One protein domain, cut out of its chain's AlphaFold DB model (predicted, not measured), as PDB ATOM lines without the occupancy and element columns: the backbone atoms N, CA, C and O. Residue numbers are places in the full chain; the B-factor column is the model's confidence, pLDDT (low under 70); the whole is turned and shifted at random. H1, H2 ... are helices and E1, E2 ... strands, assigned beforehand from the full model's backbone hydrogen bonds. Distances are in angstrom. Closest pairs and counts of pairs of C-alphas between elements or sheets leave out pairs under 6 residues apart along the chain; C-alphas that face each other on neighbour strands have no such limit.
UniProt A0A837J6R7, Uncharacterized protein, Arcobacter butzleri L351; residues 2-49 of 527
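AT A GLANCE: This is residues 2 to 49 of the 527 residues of an uncharacterized protein of Arcobacter butzleri L351 (UniProt A0A837J6R7). Little regular structure: a short helix, H1, lies on one side of a body of loops, and two short strands, E1 and E2, pair as a small hairpin away from it. Residues 16 to 17 also pair briefly with residues 34 to 35, antiparallel. The 48 printed residues run H1, E1, E2, class mixed, with only 14 in named elements. The whole is compact, radius of gyration of the C-alphas 10.2 A, spanning 25 by 23 by 17 A.

HOW THE PARTS SIT: H1, residues 3 to 10, has every O i to N i+4 pair within hydrogen-bond range. E1, residues 28 to 30, and E2, residues 46 to 48, form an antiparallel hairpin at 160 degrees, with N 29 and O 47 within hydrogen-bond range at 2.9 A. H1 and E2 are apart.

IN THESE COORDINATES: H1 begins at C-alpha 3 (30.862, -54.381, -123.493) and is 10.9 A long. E1 is 6.5 A long; E2 is 7.0 A long and ends at C-alpha 48 (18.856, -66.083, -124.318).

THE WHOLE: The C-alphas farthest apart, of Thr 2 and Glu 25, are 26.5 A apart. Both links, H1 to E1 and E1 to E2, are long. The printed part has no cut, and no printed residue is under 70 in pLDDT.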
ATOM      1  N   THR A   2      35.070 -51.887-123.839       83.75
ATOM      2  CA  THR A   2      34.317 -52.995-124.440       83.75
ATOM      3  C   THR A   2      33.053 -53.275-123.622       83.75
ATOM      4  O   THR A   2      32.952 -52.894-122.455       83.75
ATOM      5  N   LYS A   3      32.074 -53.964-124.211       80.94
ATOM      6  CA  LYS A   3      30.862 -54.381-123.493       80.94
ATOM      7  C   LYS A   3      31.180 -55.205-122.236       80.94
ATOM      8  O   LYS A   3      30.581 -54.971-121.192       80.94
ATOM      9  N   ALA A   4      32.156 -56.108-122.322       78.12
ATOM     10  CA  ALA A   4      32.616 -56.904-121.186       78.12
ATOM     11  C   ALA A   4      33.243 -56.032-120.083       78.12
ATOM     12  O   ALA A   4      32.931 -56.208-118.910       78.12
ATOM     13  N   GLU A   5      34.058 -55.037-120.446       85.38
ATOM     14  CA  GLU A   5      34.629 -54.078-119.488       85.38
ATOM     15  C   GLU A   5      33.557 -53.221-118.804       85.38
ATOM     16  O   GLU A   5      33.713 -52.839-117.644       85.38
ATOM     17  N   ILE A   6      32.477 -52.893-119.519       86.44
ATOM     18  CA  ILE A   6      31.337 -52.167-118.957       86.44
ATOM     19  C   ILE A   6      30.580 -53.074-117.984       86.44
ATOM     20  O   ILE A   6      30.408 -52.692-116.833       86.44
ATOM     21  N   LEU A   7      30.189 -54.284-118.392       84.44
ATOM     22  CA  LEU A   7      29.499 -55.240-117.517       84.44
ATOM     23  C   LEU A   7      30.310 -55.544-116.250       84.44
ATOM     24  O   LEU A   7      29.785 -55.452-115.147       84.44
ATOM     25  N   SER A   8      31.613 -55.794-116.392       86.69
ATOM     26  CA  SER A   8      32.519 -56.039-115.266       86.69
ATOM     27  C   SER A   8      32.612 -54.848-114.305       86.69
ATOM     28  O   SER A   8      32.606 -55.041-113.091       86.69
ATOM     29  N   ALA A   9      32.632 -53.609-114.812       90.62
ATOM     30  CA  ALA A   9      32.708 -52.416-113.967       90.62
ATOM     31  C   ALA A   9      31.452 -52.189-113.103       90.62
ATOM     32  O   ALA A   9      31.540 -51.542-112.053       90.62
ATOM     33  N   PHE A  10      30.301 -52.698-113.550       89.56
ATOM     34  CA  PHE A  10      29.013 -52.561-112.868       89.56
ATOM     35  C   PHE A  10      28.571 -53.830-112.130       89.56
ATOM     36  O   PHE A  10      27.636 -53.764-111.334       89.56
ATOM     37  N   ASN A  11      29.254 -54.959-112.330       85.62
ATOM     38  CA  ASN A  11      28.960 -56.195-111.619       85.62
ATOM     39  C   ASN A  11      29.109 -56.004-110.096       85.62
ATOM     40  O   ASN A  11      30.075 -55.406-109.616       85.62
ATOM     41  N   GLY A  12      28.121 -56.481-109.334       85.00
ATOM     42  CA  GLY A  12      28.069 -56.354-107.876       85.00
ATOM     43  C   GLY A  12      27.850 -54.929-107.346       85.00
ATOM     44  O   GLY A  12      27.894 -54.717-106.133       85.00
ATOM     45  N   LYS A  13      27.616 -53.929-108.210       92.19
ATOM     46  CA  LYS A  13      27.266 -52.575-107.764       92.19
ATOM     47  C   LYS A  13      25.805 -52.536-107.324       92.19
ATOM     48  O   LYS A  13      24.909 -52.917-108.069       92.19
ATOM     49  N   ILE A  14      25.568 -52.020-106.119       93.25
ATOM     50  CA  ILE A  14      24.225 -51.859-105.550       93.25
ATOM     51  C   ILE A  14      23.338 -51.090-106.542       93.25
ATOM     52  O   ILE A  14      23.719 -50.025-107.027       93.25
ATOM     53  N   GLY A  15      22.161 -51.645-106.838       91.69
ATOM     54  CA  GLY A  15      21.178 -51.051-107.746       91.69
ATOM     55  C   GLY A  15      21.392 -51.352-109.234       91.69
ATOM     56  O   GLY A  15      20.519 -51.010-110.023       91.69
ATOM     57  N   TRP A  16      22.485 -52.015-109.625       93.31
ATOM     58  CA  TRP A  16      22.754 -52.410-111.012       93.31
ATOM     59  C   TRP A  16      22.698 -53.930-111.194       93.31
ATOM     60  O   TRP A  16      23.231 -54.680-110.379       93.31
ATOM     61  N   GLY A  17      22.073 -54.376-112.282       89.00
ATOM     62  CA  GLY A  17      22.107 -55.753-112.770       89.00
ATOM     63  C   GLY A  17      22.974 -55.859-114.024       89.00
ATOM     64  O   GLY A  17      22.974 -54.952-114.858       89.00
ATOM     65  N   SER A  18      23.722 -56.952-114.157       84.62
ATOM     66  CA  SER A  18      24.604 -57.241-115.303       84.62
ATOM     67  C   SER A  18      24.125 -58.415-116.160       84.62
ATOM     68  O   SER A  18      24.545 -58.556-117.302       84.62
ATOM     69  N   ASP A  19      23.251 -59.252-115.615       84.88
ATOM     70  CA  ASP A  19      22.719 -60.479-116.199       84.88
ATOM     71  C   ASP A  19      21.809 -61.136-115.155       84.88
ATOM     72  O   ASP A  19      21.900 -60.842-113.961       84.88
ATOM     73  N   ARG A  20      20.881 -61.980-115.610       88.12
ATOM     74  CA  ARG A  20      20.049 -62.810-114.721       88.12
ATOM     75  C   ARG A  20      20.473 -64.276-114.754       88.12
ATOM     76  O   ARG A  20      20.150 -65.029-113.835       88.12
ATOM     77  N   GLY A  21      21.254 -64.658-115.765       90.44
ATOM     78  CA  GLY A  21      21.956 -65.929-115.841       90.44
ATOM     79  C   GLY A  21      21.019 -67.119-115.680       90.44
ATOM     80  O   GLY A  21      19.938 -67.151-116.268       90.44
ATOM     81  N   SER A  22      21.430 -68.069-114.844       91.56
ATOM     82  CA  SER A  22      20.723 -69.331-114.597       91.56
ATOM     83  C   SER A  22      19.387 -69.190-113.866       91.56
ATOM     84  O   SER A  22      18.663 -70.173-113.751       91.56
ATOM     85  N   SER A  23      19.022 -67.993-113.389       92.38
ATOM     86  CA  SER A  23      17.682 -67.754-112.833       92.38
ATOM     87  C   SER A  23      16.595 -67.615-113.905       92.38
ATOM     88  O   SER A  23      15.410 -67.622-113.576       92.38
ATOM     89  N   ILE A  24      16.987 -67.502-115.179       95.38
ATOM     90  CA  ILE A  24      16.085 -67.406-116.325       95.38
ATOM     91  C   ILE A  24      16.248 -68.640-117.206       95.38
ATOM     92  O   ILE A  24      17.360 -69.097-117.476       95.38
ATOM     93  N   GLU A  25      15.113 -69.147-117.673       97.25
ATOM     94  CA  GLU A  25      15.050 -70.260-118.607       97.25
ATOM     95  C   GLU A  25      15.856 -69.959-119.886       97.25
ATOM     96  O   GLU A  25      15.762 -68.877-120.464       97.25
ATOM     97  N   GLY A  26      16.687 -70.909-120.315       96.44
ATOM     98  CA  GLY A  26      17.577 -70.767-121.466       96.44
ATOM     99  C   GLY A  26      18.838 -69.927-121.211       96.44
ATOM    100  O   GLY A  26      19.605 -69.703-122.147       96.44
ATOM    101  N   TYR A  27      19.081 -69.497-119.968       97.12
ATOM    102  CA  TYR A  27      20.185 -68.632-119.542       97.12
ATOM    103  C   TYR A  27      20.181 -67.255-120.217       97.12
ATOM    104  O   TYR A  27      20.506 -67.102-121.398       97.12
ATOM    105  N   GLU A  28      19.888 -66.211-119.440       95.00
ATOM    106  CA  GLU A  28      19.839 -64.846-119.962       95.00
ATOM    107  C   GLU A  28      21.117 -64.053-119.683       95.00
ATOM    108  O   GLU A  28      21.480 -63.785-118.533       95.00
ATOM    109  N   LEU A  29      21.742 -63.578-120.757       91.38
ATOM    110  CA  LEU A  29      22.803 -62.580-120.699       91.38
ATOM    111  C   LEU A  29      22.226 -61.189-120.929       91.38
ATOM    112  O   LEU A  29      21.631 -60.937-121.983       91.38
ATOM    113  N   ALA A  30      22.493 -60.251-120.018       89.00
ATOM    114  CA  ALA A  30      22.281 -58.850-120.351       89.00
ATOM    115  C   ALA A  30      23.422 -58.371-121.252       89.00
ATOM    116  O   ALA A  30      24.603 -58.686-121.078       89.00
ATOM    117  N   LEU A  31      23.060 -57.600-122.271       87.38
ATOM    118  CA  LEU A  31      24.015 -57.025-123.196       87.38
ATOM    119  C   LEU A  31      24.612 -55.718-122.658       87.38
ATOM    120  O   LEU A  31      25.673 -55.312-123.123       87.38
ATOM    121  N   LEU A  32      23.960 -55.082-121.687       89.62
ATOM    122  CA  LEU A  32      24.410 -53.878-120.995       89.62
ATOM    123  C   LEU A  32      23.928 -53.922-119.533       89.62
ATOM    124  O   LEU A  32      22.910 -54.564-119.263       89.62
ATOM    125  N   PRO A  33      24.605 -53.224-118.601       91.06
ATOM    126  CA  PRO A  33      24.086 -53.036-117.252       91.06
ATOM    127  C   PRO A  33      22.733 -52.319-117.258       91.06
ATOM    128  O   PRO A  33      22.499 -51.425-118.073       91.06
ATOM    129  N   TYR A  34      21.872 -52.662-116.307       92.56
ATOM    130  CA  TYR A  34      20.556 -52.050-116.129       92.56
ATOM    131  C   TYR A  34      20.303 -51.718-114.656       92.56
ATOM    132  O   TYR A  34      20.896 -52.330-113.771       92.56
ATOM    133  N   LEU A  35      19.439 -50.743-114.372       93.75
ATOM    134  CA  LEU A  35      19.088 -50.384-112.998       93.75
ATOM    135  C   LEU A  35      17.970 -51.299-112.492       93.75
ATOM    136  O   LEU A  35      16.871 -51.328-113.055       93.75
ATOM    137  N   VAL A  36      18.238 -52.022-111.410       91.44
ATOM    138  CA  VAL A  36      17.288 -52.962-110.801       91.44
ATOM    139  C   VAL A  36      16.091 -52.190-110.243       91.44
ATOM    140  O   VAL A  36      16.254 -51.238-109.484       91.44
ATOM    141  N   GLY A  37      14.880 -52.590-110.639       90.81
ATOM    142  CA  GLY A  37      13.627 -51.945-110.224       90.81
ATOM    143  C   GLY A  37      13.294 -50.635-110.951       90.81
ATOM    144  O   GLY A  37      12.238 -50.064-110.690       90.81
ATOM    145  N   ILE A  38      14.157 -50.167-111.862       95.12
ATOM    146  CA  ILE A  38      13.954 -48.926-112.629       95.12
ATOM    147  C   ILE A  38      13.882 -49.206-114.131       95.12
ATOM    148  O   ILE A  38      12.978 -48.715-114.811       95.12
ATOM    149  N   THR A  39      14.823 -49.983-114.673       93.06
ATOM    150  CA  THR A  39      14.800 -50.351-116.091       93.06
ATOM    151  C   THR A  39      13.630 -51.296-116.343       93.06
ATOM    152  O   THR A  39      13.549 -52.362-115.739       93.06
ATOM    153  N   ARG A  40      12.718 -50.900-117.239       92.69
ATOM    154  CA  ARG A  40      11.603 -51.756-117.660       92.69
ATOM    155  C   ARG A  40      12.119 -52.982-118.403       92.69
ATOM    156  O   ARG A  40      13.103 -52.880-119.131       92.69
ATOM    157  N   GLU A  41      11.424 -54.101-118.247       89.12
ATOM    158  CA  GLU A  41      11.812 -55.405-118.791       89.12
ATOM    159  C   GLU A  41      12.066 -55.360-120.306       89.12
ATOM    160  O   GLU A  41      13.092 -55.845-120.779       89.12
ATOM    161  N   GLU A  42      11.190 -54.696-121.063       91.56
ATOM    162  CA  GLU A  42      11.298 -54.530-122.516       91.56
ATOM    163  C   GLU A  42      12.503 -53.684-122.963       91.56
ATOM    164  O   GLU A  42      12.916 -53.752-124.118       91.56
ATOM    165  N   ASN A  43      13.085 -52.904-122.047       91.69
ATOM    166  CA  ASN A  43      14.233 -52.038-122.312       91.69
ATOM    167  C   ASN A  43      15.565 -52.671-121.886       91.69
ATOM    168  O   ASN A  43      16.624 -52.081-122.116       91.69
ATOM    169  N   ILE A  44      15.544 -53.853-121.262       89.44
ATOM    170  CA  ILE A  44      16.767 -54.587-120.948       89.44
ATOM    171  C   ILE A  44      17.272 -55.225-122.244       89.44
ATOM    172  O   ILE A  44      16.687 -56.166-122.774       89.44
ATOM    173  N   SER A  45      18.388 -54.715-122.762       89.44
ATOM    174  CA  SER A  45      19.076 -55.344-123.888       89.44
ATOM    175  C   SER A  45      19.629 -56.692-123.430       89.44
ATOM    176  O   SER A  45      20.483 -56.727-122.545       89.44
ATOM    177  N   LYS A  46      19.132 -57.799-123.990       90.75
ATOM    178  CA  LYS A  46      19.419 -59.159-123.511       90.75
ATOM    179  C   LYS A  46      19.435 -60.189-124.638       90.75
ATOM    180  O   LYS A  46      18.925 -59.930-125.724       90.75
ATOM    181  N   THR A  47      20.022 -61.350-124.371       93.38
ATOM    182  CA  THR A  47      19.933 -62.537-125.228       93.38
ATOM    183  C   THR A  47      19.748 -63.781-124.374       93.38
ATOM    184  O   THR A  47      20.315 -63.872-123.285       93.38
ATOM    185  N   ILE A  48      18.983 -64.741-124.888       95.81
ATOM    186  CA  ILE A  48      18.856 -66.083-124.318       95.81
ATOM    187  C   ILE A  48      19.809 -67.004-125.084       95.81
ATOM    188  O   ILE A  48      19.896 -66.911-126.311       95.81
ATOM    189  N   LEU A  49      20.577 -67.828-124.371       97.81
ATOM    190  CA  LEU A  49      21.614 -68.667-124.979       97.81
ATOM    191  C   LEU A  49      21.096 -70.017-125.477       97.81
ATOM    192  O   LEU A  49      21.623 -70.541-126.459       97.81
TER     193      LEU A  49